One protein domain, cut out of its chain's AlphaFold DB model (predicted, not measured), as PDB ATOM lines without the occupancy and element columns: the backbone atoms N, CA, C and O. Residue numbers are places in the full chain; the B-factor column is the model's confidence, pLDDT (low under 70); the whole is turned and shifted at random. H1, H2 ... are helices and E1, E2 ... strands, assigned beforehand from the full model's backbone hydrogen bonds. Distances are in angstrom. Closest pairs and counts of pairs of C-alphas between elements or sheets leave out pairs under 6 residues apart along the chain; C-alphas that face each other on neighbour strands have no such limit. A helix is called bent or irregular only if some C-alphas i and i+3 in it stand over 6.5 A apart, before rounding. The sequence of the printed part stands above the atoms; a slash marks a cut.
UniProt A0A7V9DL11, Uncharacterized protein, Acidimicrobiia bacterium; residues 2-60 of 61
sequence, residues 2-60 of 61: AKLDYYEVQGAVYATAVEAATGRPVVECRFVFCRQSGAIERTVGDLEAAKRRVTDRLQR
ATOM      1  N   ALA A   2     116.429  85.136  96.743       60.25
ATOM      2  CA  ALA A   2     116.707  85.647  95.382       60.25
ATOM      3  C   ALA A   2     115.987  86.954  94.951       60.25
ATOM      4  O   ALA A   2     116.484  87.687  94.102       60.25
ATOM      5  N   LYS A   3     114.807  87.275  95.511       61.50
ATOM      6  CA  LYS A   3     114.151  88.575  95.261       61.50
ATOM      7  C   LYS A   3     114.857  89.732  95.971       61.50
ATOM      8  O   LYS A   3     114.848  90.838  95.455       61.50
ATOM      9  N   LEU A   4     115.440  89.492  97.142       62.69
ATOM     10  CA  LEU A   4     116.149  90.519  97.896       62.69
ATOM     11  C   LEU A   4     117.414  90.963  97.163       62.69
ATOM     12  O   LEU A   4     117.627  92.160  97.034       62.69
ATOM     13  N   ASP A   5     118.153  90.010  96.595       66.56
ATOM     14  CA  ASP A   5     119.345  90.284  95.783       66.56
ATOM     15  C   ASP A   5     119.008  91.180  94.577       66.56
ATOM     16  O   ASP A   5     119.781  92.056  94.197       66.56
ATOM     17  N   TYR A   6     117.806  91.018  94.005       71.25
ATOM     18  CA  TYR A   6     117.313  91.876  92.926       71.25
ATOM     19  C   TYR A   6     116.963  93.296  93.405       71.25
ATOM     20  O   TYR A   6     117.251  94.273  92.713       71.25
ATOM     21  N   TYR A   7     116.351  93.431  94.587       79.81
ATOM     22  CA  TYR A   7     115.927  94.731  95.124       79.81
ATOM     23  C   TYR A   7     117.020  95.478  95.898       79.81
ATOM     24  O   TYR A   7     116.858  96.664  96.178       79.81
ATOM     25  N   GLU A   8     118.146  94.836  96.208       83.12
ATOM     26  CA  GLU A   8     119.237  95.425  96.990       83.12
ATOM     27  C   GLU A   8     119.714  96.763  96.402       83.12
ATOM     28  O   GLU A   8     119.870  97.750  97.121       83.12
ATOM     29  N   VAL A   9     119.855  96.827  95.073       86.75
ATOM     30  CA  VAL A   9     120.255  98.055  94.369       86.75
ATOM     31  C   VAL A   9     119.201  99.151  94.516       86.75
ATOM     32  O   VAL A   9     119.555 100.305  94.737       86.75
ATOM     33  N   GLN A  10     117.912  98.816  94.439       88.88
ATOM     34  CA  GLN A  10     116.840  99.795  94.616       88.88
ATOM     35  C   GLN A  10     116.864 100.392  96.030       88.88
ATOM     36  O   GLN A  10     116.763 101.608  96.187       88.88
ATOM     37  N   GLY A  11     117.039  99.546  97.049       92.50
ATOM     38  CA  GLY A  11     117.134  99.983  98.443       92.50
ATOM     39  C   GLY A  11     118.322 100.916  98.667       92.50
ATOM     40  O   GLY A  11     118.177 101.964  99.294       92.50
ATOM     41  N   ALA A  12     119.472 100.586  98.076       94.12
ATOM     42  CA  ALA A  12     120.666 101.420  98.125       94.12
ATOM     43  C   ALA A  12     120.487 102.773  97.423       94.12
ATOM     44  O   ALA A  12     120.911 103.788  97.966       94.12
ATOM     45  N   VAL A  13     119.824 102.818  96.260       95.38
ATOM     46  CA  VAL A  13     119.539 104.081  95.553       95.38
ATOM     47  C   VAL A  13     118.705 105.018  96.422       95.38
ATOM     48  O   VAL A  13     119.053 106.191  96.568       95.38
ATOM     49  N   TYR A  14     117.636 104.509  97.037       95.81
ATOM     50  CA  TYR A  14     116.813 105.321  97.930       95.81
ATOM     51  C   TYR A  14     117.575 105.764  99.174       95.81
ATOM     52  O   TYR A  14     117.480 106.929  99.546       95.81
ATOM     53  N   ALA A  15     118.348 104.867  99.792       96.75
ATOM     54  CA  ALA A  15     119.151 105.211 100.955       96.75
ATOM     55  C   ALA A  15     120.129 106.353 100.632       96.75
ATOM     56  O   ALA A  15     120.098 107.374 101.310       96.75
ATOM     57  N   THR A  16     120.898 106.247  99.542       95.81
ATOM     58  CA  THR A  16     121.812 107.310  99.093       95.81
ATOM     59  C   THR A  16     121.076 108.629  98.825       95.81
ATOM     60  O   THR A  16     121.545 109.691  99.233       95.81
ATOM     61  N   ALA A  17     119.908 108.588  98.175       95.94
ATOM     62  CA  ALA A  17     119.125 109.792  97.895       95.94
ATOM     63  C   ALA A  17     118.592 110.463  99.175       95.94
ATOM     64  O   ALA A  17     118.626 111.687  99.288       95.94
ATOM     65  N   VAL A  18     118.131 109.678 100.155       97.12
ATOM     66  CA  VAL A  18     117.672 110.187 101.457       97.12
ATOM     67  C   VAL A  18     118.830 110.806 102.236       97.12
ATOM     68  O   VAL A  18     118.665 111.893 102.791       97.12
ATOM     69  N   GLU A  19     120.003 110.171 102.252       97.19
ATOM     70  CA  GLU A  19     121.197 110.736 102.895       97.19
ATOM     71  C   GLU A  19     121.586 112.075 102.270       97.19
ATOM     72  O   GLU A  19     121.786 113.053 102.988       97.19
ATOM     73  N   ALA A  20     121.606 112.149 100.937       95.44
ATOM     74  CA  ALA A  20     121.912 113.379 100.215       95.44
ATOM     75  C   ALA A  20     120.887 114.493 100.490       95.44
ATOM     76  O   ALA A  20     121.264 115.647 100.676       95.44
ATOM     77  N   ALA A  21     119.596 114.156 100.543       97.75
ATOM     78  CA  ALA A  21     118.528 115.129 100.760       97.75
ATOM     79  C   ALA A  21     118.441 115.628 102.211       97.75
ATOM     80  O   ALA A  21     117.967 116.737 102.454       97.75
ATOM     81  N   THR A  22     118.850 114.811 103.183       97.50
ATOM     82  CA  THR A  22     118.639 115.099 104.611       97.50
ATOM     83  C   THR A  22     119.919 115.414 105.377       97.50
ATOM     84  O   THR A  22     119.837 115.921 106.494       97.50
ATOM     85  N   GLY A  23     121.092 115.084 104.828       96.88
ATOM     86  CA  GLY A  23     122.369 115.141 105.543       96.88
ATOM     87  C   GLY A  23     122.465 114.153 106.712       96.88
ATOM     88  O   GLY A  23     123.352 114.283 107.553       96.88
ATOM     89  N   ARG A  24     121.539 113.189 106.810       97.00
ATOM     90  CA  ARG A  24     121.463 112.207 107.898       97.00
ATOM     91  C   ARG A  24     121.741 110.809 107.358       97.00
ATOM     92  O   ARG A  24     121.183 110.473 106.318       97.00
ATOM     93  N   PRO A  25     122.524 109.979 108.067       95.44
ATOM     94  CA  PRO A  25     122.822 108.629 107.614       95.44
ATOM     95  C   PRO A  25     121.579 107.731 107.653       95.44
ATOM     96  O   PRO A  25     120.800 107.756 108.610       95.44
ATOM     97  N   VAL A  26     121.430 106.893 106.632       96.75
ATOM     98  CA  VAL A  26     120.479 105.782 106.588       96.75
ATOM     99  C   VAL A  26     121.223 104.527 107.021       96.75
ATOM    100  O   VAL A  26     122.060 104.003 106.288       96.75
ATOM    101  N   VAL A  27     120.896 104.055 108.225       95.56
ATOM    102  CA  VAL A  27     121.573 102.924 108.880       95.56
ATOM    103  C   VAL A  27     120.940 101.565 108.573       95.56
ATOM    104  O   VAL A  27     121.579 100.538 108.767       95.56
ATOM    105  N   GLU A  28     119.695 101.540 108.085       95.00
ATOM    106  CA  GLU A  28     119.005 100.305 107.710       95.00
ATOM    107  C   GLU A  28     118.039 100.544 106.540       95.00
ATOM    108  O   GLU A  28     117.364 101.571 106.467       95.00
ATOM    109  N   CYS A  29     117.946  99.566 105.636       95.62
ATOM    110  CA  CYS A  29     116.936  99.501 104.586       95.62
ATOM    111  C   CYS A  29     116.234  98.144 104.658       95.62
ATOM    112  O   CYS A  29     116.887  97.097 104.621       95.62
ATOM    113  N   ARG A  30     114.902  98.163 104.754       94.62
ATOM    114  CA  ARG A  30     114.079  96.967 104.923       94.62
ATOM    115  C   ARG A  30     112.959  96.927 103.899       94.62
ATOM    116  O   ARG A  30     112.170  97.860 103.784       94.62
ATOM    117  N   PHE A  31     112.868  95.806 103.201       92.38
ATOM    118  CA  PHE A  31     111.766  95.507 102.306       92.38
ATOM    119  C   PHE A  31     110.683  94.732 103.044       92.38
ATOM    120  O   PHE A  31     110.955  93.711 103.679       92.38
ATOM    121  N   VAL A  32     109.447  95.202 102.908       93.38
ATOM    122  CA  VAL A  32     108.250  94.515 103.392       93.38
ATOM    123  C   VAL A  32     107.554  93.885 102.189       93.38
ATOM    124  O   VAL A  32     107.122  94.587 101.278       93.38
ATOM    125  N   PHE A  33     107.450  92.557 102.165       90.00
ATOM    126  CA  PHE A  33     106.762  91.825 101.105       90.00
ATOM    127  C   PHE A  33     105.465  91.225 101.633       90.00
ATOM    128  O   PHE A  33     105.482  90.364 102.516       90.00
ATOM    129  N   CYS A  34     104.342  91.615 101.039       92.81
ATOM    130  CA  CYS A  34     103.050  91.016 101.339       92.81
ATOM    131  C   CYS A  34     102.987  89.571 100.822       92.81
ATOM    132  O   CYS A  34     103.318  89.295  99.666       92.81
ATOM    133  N   ARG A  35     102.531  88.644 101.668       90.38
ATOM    134  CA  ARG A  35     102.171  87.271 101.287       90.38
ATOM    135  C   ARG A  35     100.789  86.944 101.839       90.38
ATOM    136  O   ARG A  35     100.321  87.591 102.771       90.38
ATOM    137  N   GLN A  36     100.156  85.909 101.292       92.88
ATOM    138  CA  GLN A  36      98.842  85.451 101.758       92.88
ATOM    139  C   GLN A  36      98.842  85.070 103.247       92.88
ATOM    140  O   GLN A  36      97.860  85.307 103.936       92.88
ATOM    141  N   SER A  37      99.955  84.536 103.761       92.38
ATOM    142  CA  SER A  37     100.119  84.175 105.175       92.38
ATOM    143  C   SER A  37     100.574  85.336 106.072       92.38
ATOM    144  O   SER A  37     100.937  85.100 107.219       92.38
ATOM    145  N   GLY A  38     100.626  86.566 105.550       92.38
ATOM    146  CA  GLY A  38     101.127  87.745 106.254       92.38
ATOM    147  C   GLY A  38     102.338  88.387 105.578       92.38
ATOM    148  O   GLY A  38     102.945  87.831 104.658       92.38
ATOM    149  N   ALA A  39     102.681  89.596 106.016       94.06
ATOM    150  CA  ALA A  39     103.863  90.287 105.524       94.06
ATOM    151  C   ALA A  39     105.140  89.610 106.038       94.06
ATOM    152  O   ALA A  39     105.192  89.111 107.160       94.06
ATOM    153  N   ILE A  40     106.177  89.611 105.207       92.50
ATOM    154  CA  ILE A  40     107.529  89.276 105.637       92.50
ATOM    155  C   ILE A  40     108.447  90.469 105.443       92.50
ATOM    156  O   ILE A  40     108.294  91.254 104.508       92.50
ATOM    157  N   GLU A  41     109.453  90.545 106.295       93.19
ATOM    158  CA  GLU A  41     110.456  91.595 106.265       93.19
ATOM    159  C   GLU A  41     111.809  91.030 105.854       93.19
ATOM    160  O   GLU A  41     112.154  89.888 106.185       93.19
ATOM    161  N   ARG A  42     112.576  91.814 105.105       91.38
ATOM    162  CA  ARG A  42     113.945  91.480 104.725       91.38
ATOM    163  C   ARG A  42     114.814  92.726 104.724       91.38
ATOM    164  O   ARG A  42     114.530  93.679 104.002       91.38
ATOM    165  N   THR A  43     115.874  92.689 105.515       92.12
ATOM    166  CA  THR A  43     116.853  93.773 105.619       92.12
ATOM    167  C   THR A  43     117.942  93.600 104.567       92.12
ATOM    168  O   THR A  43     118.399  92.484 104.325       92.12
ATOM    169  N   VAL A  44     118.354  94.701 103.940       90.44
ATOM    170  CA  VAL A  44     119.551  94.744 103.092       90.44
ATOM    171  C   VAL A  44     120.772  94.433 103.958       90.44
ATOM    172  O   VAL A  44     121.021  95.145 104.924       90.44
ATOM    173  N   GLY A  45     121.516  93.377 103.617       87.88
ATOM    174  CA  GLY A  45     122.618  92.874 104.443       87.88
ATOM    175  C   GLY A  45     123.755  93.884 104.626       87.88
ATOM    176  O   GLY A  45     123.979  94.357 105.735       87.88
ATOM    177  N   ASP A  46     124.454  94.229 103.540       91.44
ATOM    178  CA  ASP A  46     125.520  95.242 103.550       91.44
ATOM    179  C   ASP A  46     125.064  96.498 102.800       91.44
ATOM    180  O   ASP A  46     125.401  96.736 101.634       91.44
ATOM    181  N   LEU A  47     124.244  97.301 103.486       92.75
ATOM    182  CA  LEU A  47     123.699  98.537 102.931       92.75
ATOM    183  C   LEU A  47     124.806  99.524 102.547       92.75
ATOM    184  O   LEU A  47     124.702 100.182 101.515       92.75
ATOM    185  N   GLU A  48     125.879  99.605 103.329       94.12
ATOM    186  CA  GLU A  48     127.002 100.496 103.039       94.12
ATOM    187  C   GLU A  48     127.730 100.093 101.754       94.12
ATOM    188  O   GLU A  48     128.003 100.942 100.902       94.12
ATOM    189  N   ALA A  49     128.008  98.802 101.552       93.44
ATOM    190  CA  ALA A  49     128.572  98.330 100.290       93.44
ATOM    191  C   ALA A  49     127.619  98.555  99.118       93.44
ATOM    192  O   ALA A  49     128.068  98.930  98.033       93.44
ATOM    193  N   ALA A  50     126.316  98.360  99.317       92.94
ATOM    194  CA  ALA A  50     125.326  98.603  98.282       92.94
ATOM    195  C   ALA A  50     125.266 100.091  97.884       92.94
ATOM    196  O   ALA A  50     125.312 100.394  96.690       92.94
ATOM    197  N   LYS A  51     125.271 101.017  98.856       94.50
ATOM    198  CA  LYS A  51     125.343 102.471  98.618       94.50
ATOM    199  C   LYS A  51     126.624 102.869  97.886       94.50
ATOM    200  O   LYS A  51     126.546 103.607  96.908       94.50
ATOM    201  N   ARG A  52     127.789 102.320  98.272       94.38
ATOM    202  CA  ARG A  52     129.058 102.551  97.548       94.38
ATOM    203  C   ARG A  52     128.949 102.167  96.072       94.38
ATOM    204  O   ARG A  52     129.256 102.980  95.208       94.38
ATOM    205  N   ARG A  53     128.411 100.979  95.764       91.88
ATOM    206  CA  ARG A  53     128.212 100.527  94.370       91.88
ATOM    207  C   ARG A  53     127.258 101.418  93.567       91.88
ATOM    208  O   ARG A  53     127.357 101.443  92.339       91.88
ATOM    209  N   VAL A  54     126.302 102.080  94.221       92.31
ATOM    210  CA  VAL A  54     125.407 103.059  93.582       92.31
ATOM    211  C   VAL A  54     126.169 104.342  93.278       92.31
ATOM    212  O   VAL A  54     126.161 104.786  92.131       92.31
ATOM    213  N   THR A  55     126.871 104.902  94.261       91.06
ATOM    214  CA  THR A  55     127.657 106.130  94.087       91.06
ATOM    215  C   THR A  55     128.724 105.967  93.003       91.06
ATOM    216  O   THR A  55     128.823 106.817  92.122       91.06
ATOM    217  N   ASP A  56     129.430 104.832  92.978       92.31
ATOM    218  CA  ASP A  56     130.427 104.520  91.947       92.31
ATOM    219  C   ASP A  56     129.827 104.492  90.533       92.31
ATOM    220  O   ASP A  56     130.501 104.838  89.563       92.31
ATOM    221  N   ARG A  57     128.567 104.058  90.386       88.38
ATOM    222  CA  ARG A  57     127.863 104.072  89.093       88.38
ATOM    223  C   ARG A  57     127.443 105.479  88.692       88.38
ATOM    224  O   ARG A  57     127.599 105.824  87.528       88.38
ATOM    225  N   LEU A  58     126.936 106.273  89.635       85.38
ATOM    226  CA  LEU A  58     126.512 107.652  89.376       85.38
ATOM    227  C   LEU A  58     127.685 108.551  88.970       85.38
ATOM    228  O   LEU A  58     127.507 109.435  88.150       85.38
ATOM    229  N   GLN A  59     128.884 108.305  89.499       83.75
ATOM    230  CA  GLN A  59     130.096 109.051  89.134       83.75
ATOM    231  C   GLN A  59     130.659 108.692  87.749       83.75
ATOM    232  O   GLN A  59     131.529 109.395  87.242       83.75
ATOM    233  N   ARG A  60     130.216 107.577  87.159       76.12
ATOM    234  CA  ARG A  60     130.663 107.091  85.841       76.12
ATOM    235  C   ARG A  60     129.661 107.384  84.720       76.12
ATOM    236  O   ARG A  60     129.947 107.027  83.578       76.12
TER     237      ARG A  60
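Overview. This is residues 2 to 60 of the 61 residues of an uncharacterized protein of Acidimicrobiia bacterium (UniProt A0A7V9DL11). A long helix, H1, is crossed on one side by a shorter helix, H2, and on the other side a two-stranded hairpin, E1 and E2, reaches away as an arm whose tip, residues 34 to 39, sticks out free. H1 and H2 cross at about a right angle, while only a few C-alphas of the hairpin come near H1. The printed part has 59 residues, with two named helices and two named strands in the order H1, E1, E2, H2; the sheet has the order E1 - E2 and is antiparallel, and the class is mixed, helices and strands. The whole is only just loose, close to compact, with a radius of gyration of the C-alphas of 12.6 A, and its outline is elongated, 41 by 23 by 14 A.

Along the chain. H1 is residues 2 to 22, 30.9 A from first to last C-alpha, and begins with C-alpha 2 at (116.707, 85.647, 95.382). It has a kink of 34 degrees near residue 9 and is only just irregular: C-alphas 6 and 9 are 7.0 A apart. E1 is residues 30 to 35, 15.8 A long, with C-alpha 30 at (114.079, 96.967, 104.923). E2 is residues 38 to 43, 16.9 A long. H2 is residues 47 to 58, 16.6 A long, and ends with C-alpha 58 at (126.512, 107.652, 89.376).

Arrangement. H1 touches H2 with its residues 8 to 16 alone; the closest C-alphas are those of Ala 12 and Lys 51, 4.8 A apart. Their lines stand about perpendicular, at 75 degrees. Between H1 and E1, 3 pairs of C-alphas are within 8 A, the closest those of Gly 11 and Arg 30 at 7.8 A. Between H1 and E2 there is 1 such pair, the C-alphas of Leu 4 and Arg 42 at 7.2 A. E1 and E2 form a hairpin, antiparallel at 157 degrees between their directions. N 33 and O 40 are within hydrogen-bond range at 2.8 A, and N 42 and O 31 at 2.9 A. E1 and H2 are apart. In H2 every O i to N i+4 pair is within hydrogen-bond range; in H1 14 of 17 are.

Size, cuts and confidence. The C-alphas farthest apart are those of Ser 37 and Arg 60, at 42.8 A. The printed part runs from residue 2 to residue 60 of a chain of 61 residues and has no cut. The links E1 to E2 and E2 to H2 are tight, with 2 and 3 residues between the elements, and the link H1 to E1 is short, with 7. The mean pLDDT of the printed part is 90.0, and residues 2 to 5, which belong to H1, are under 70.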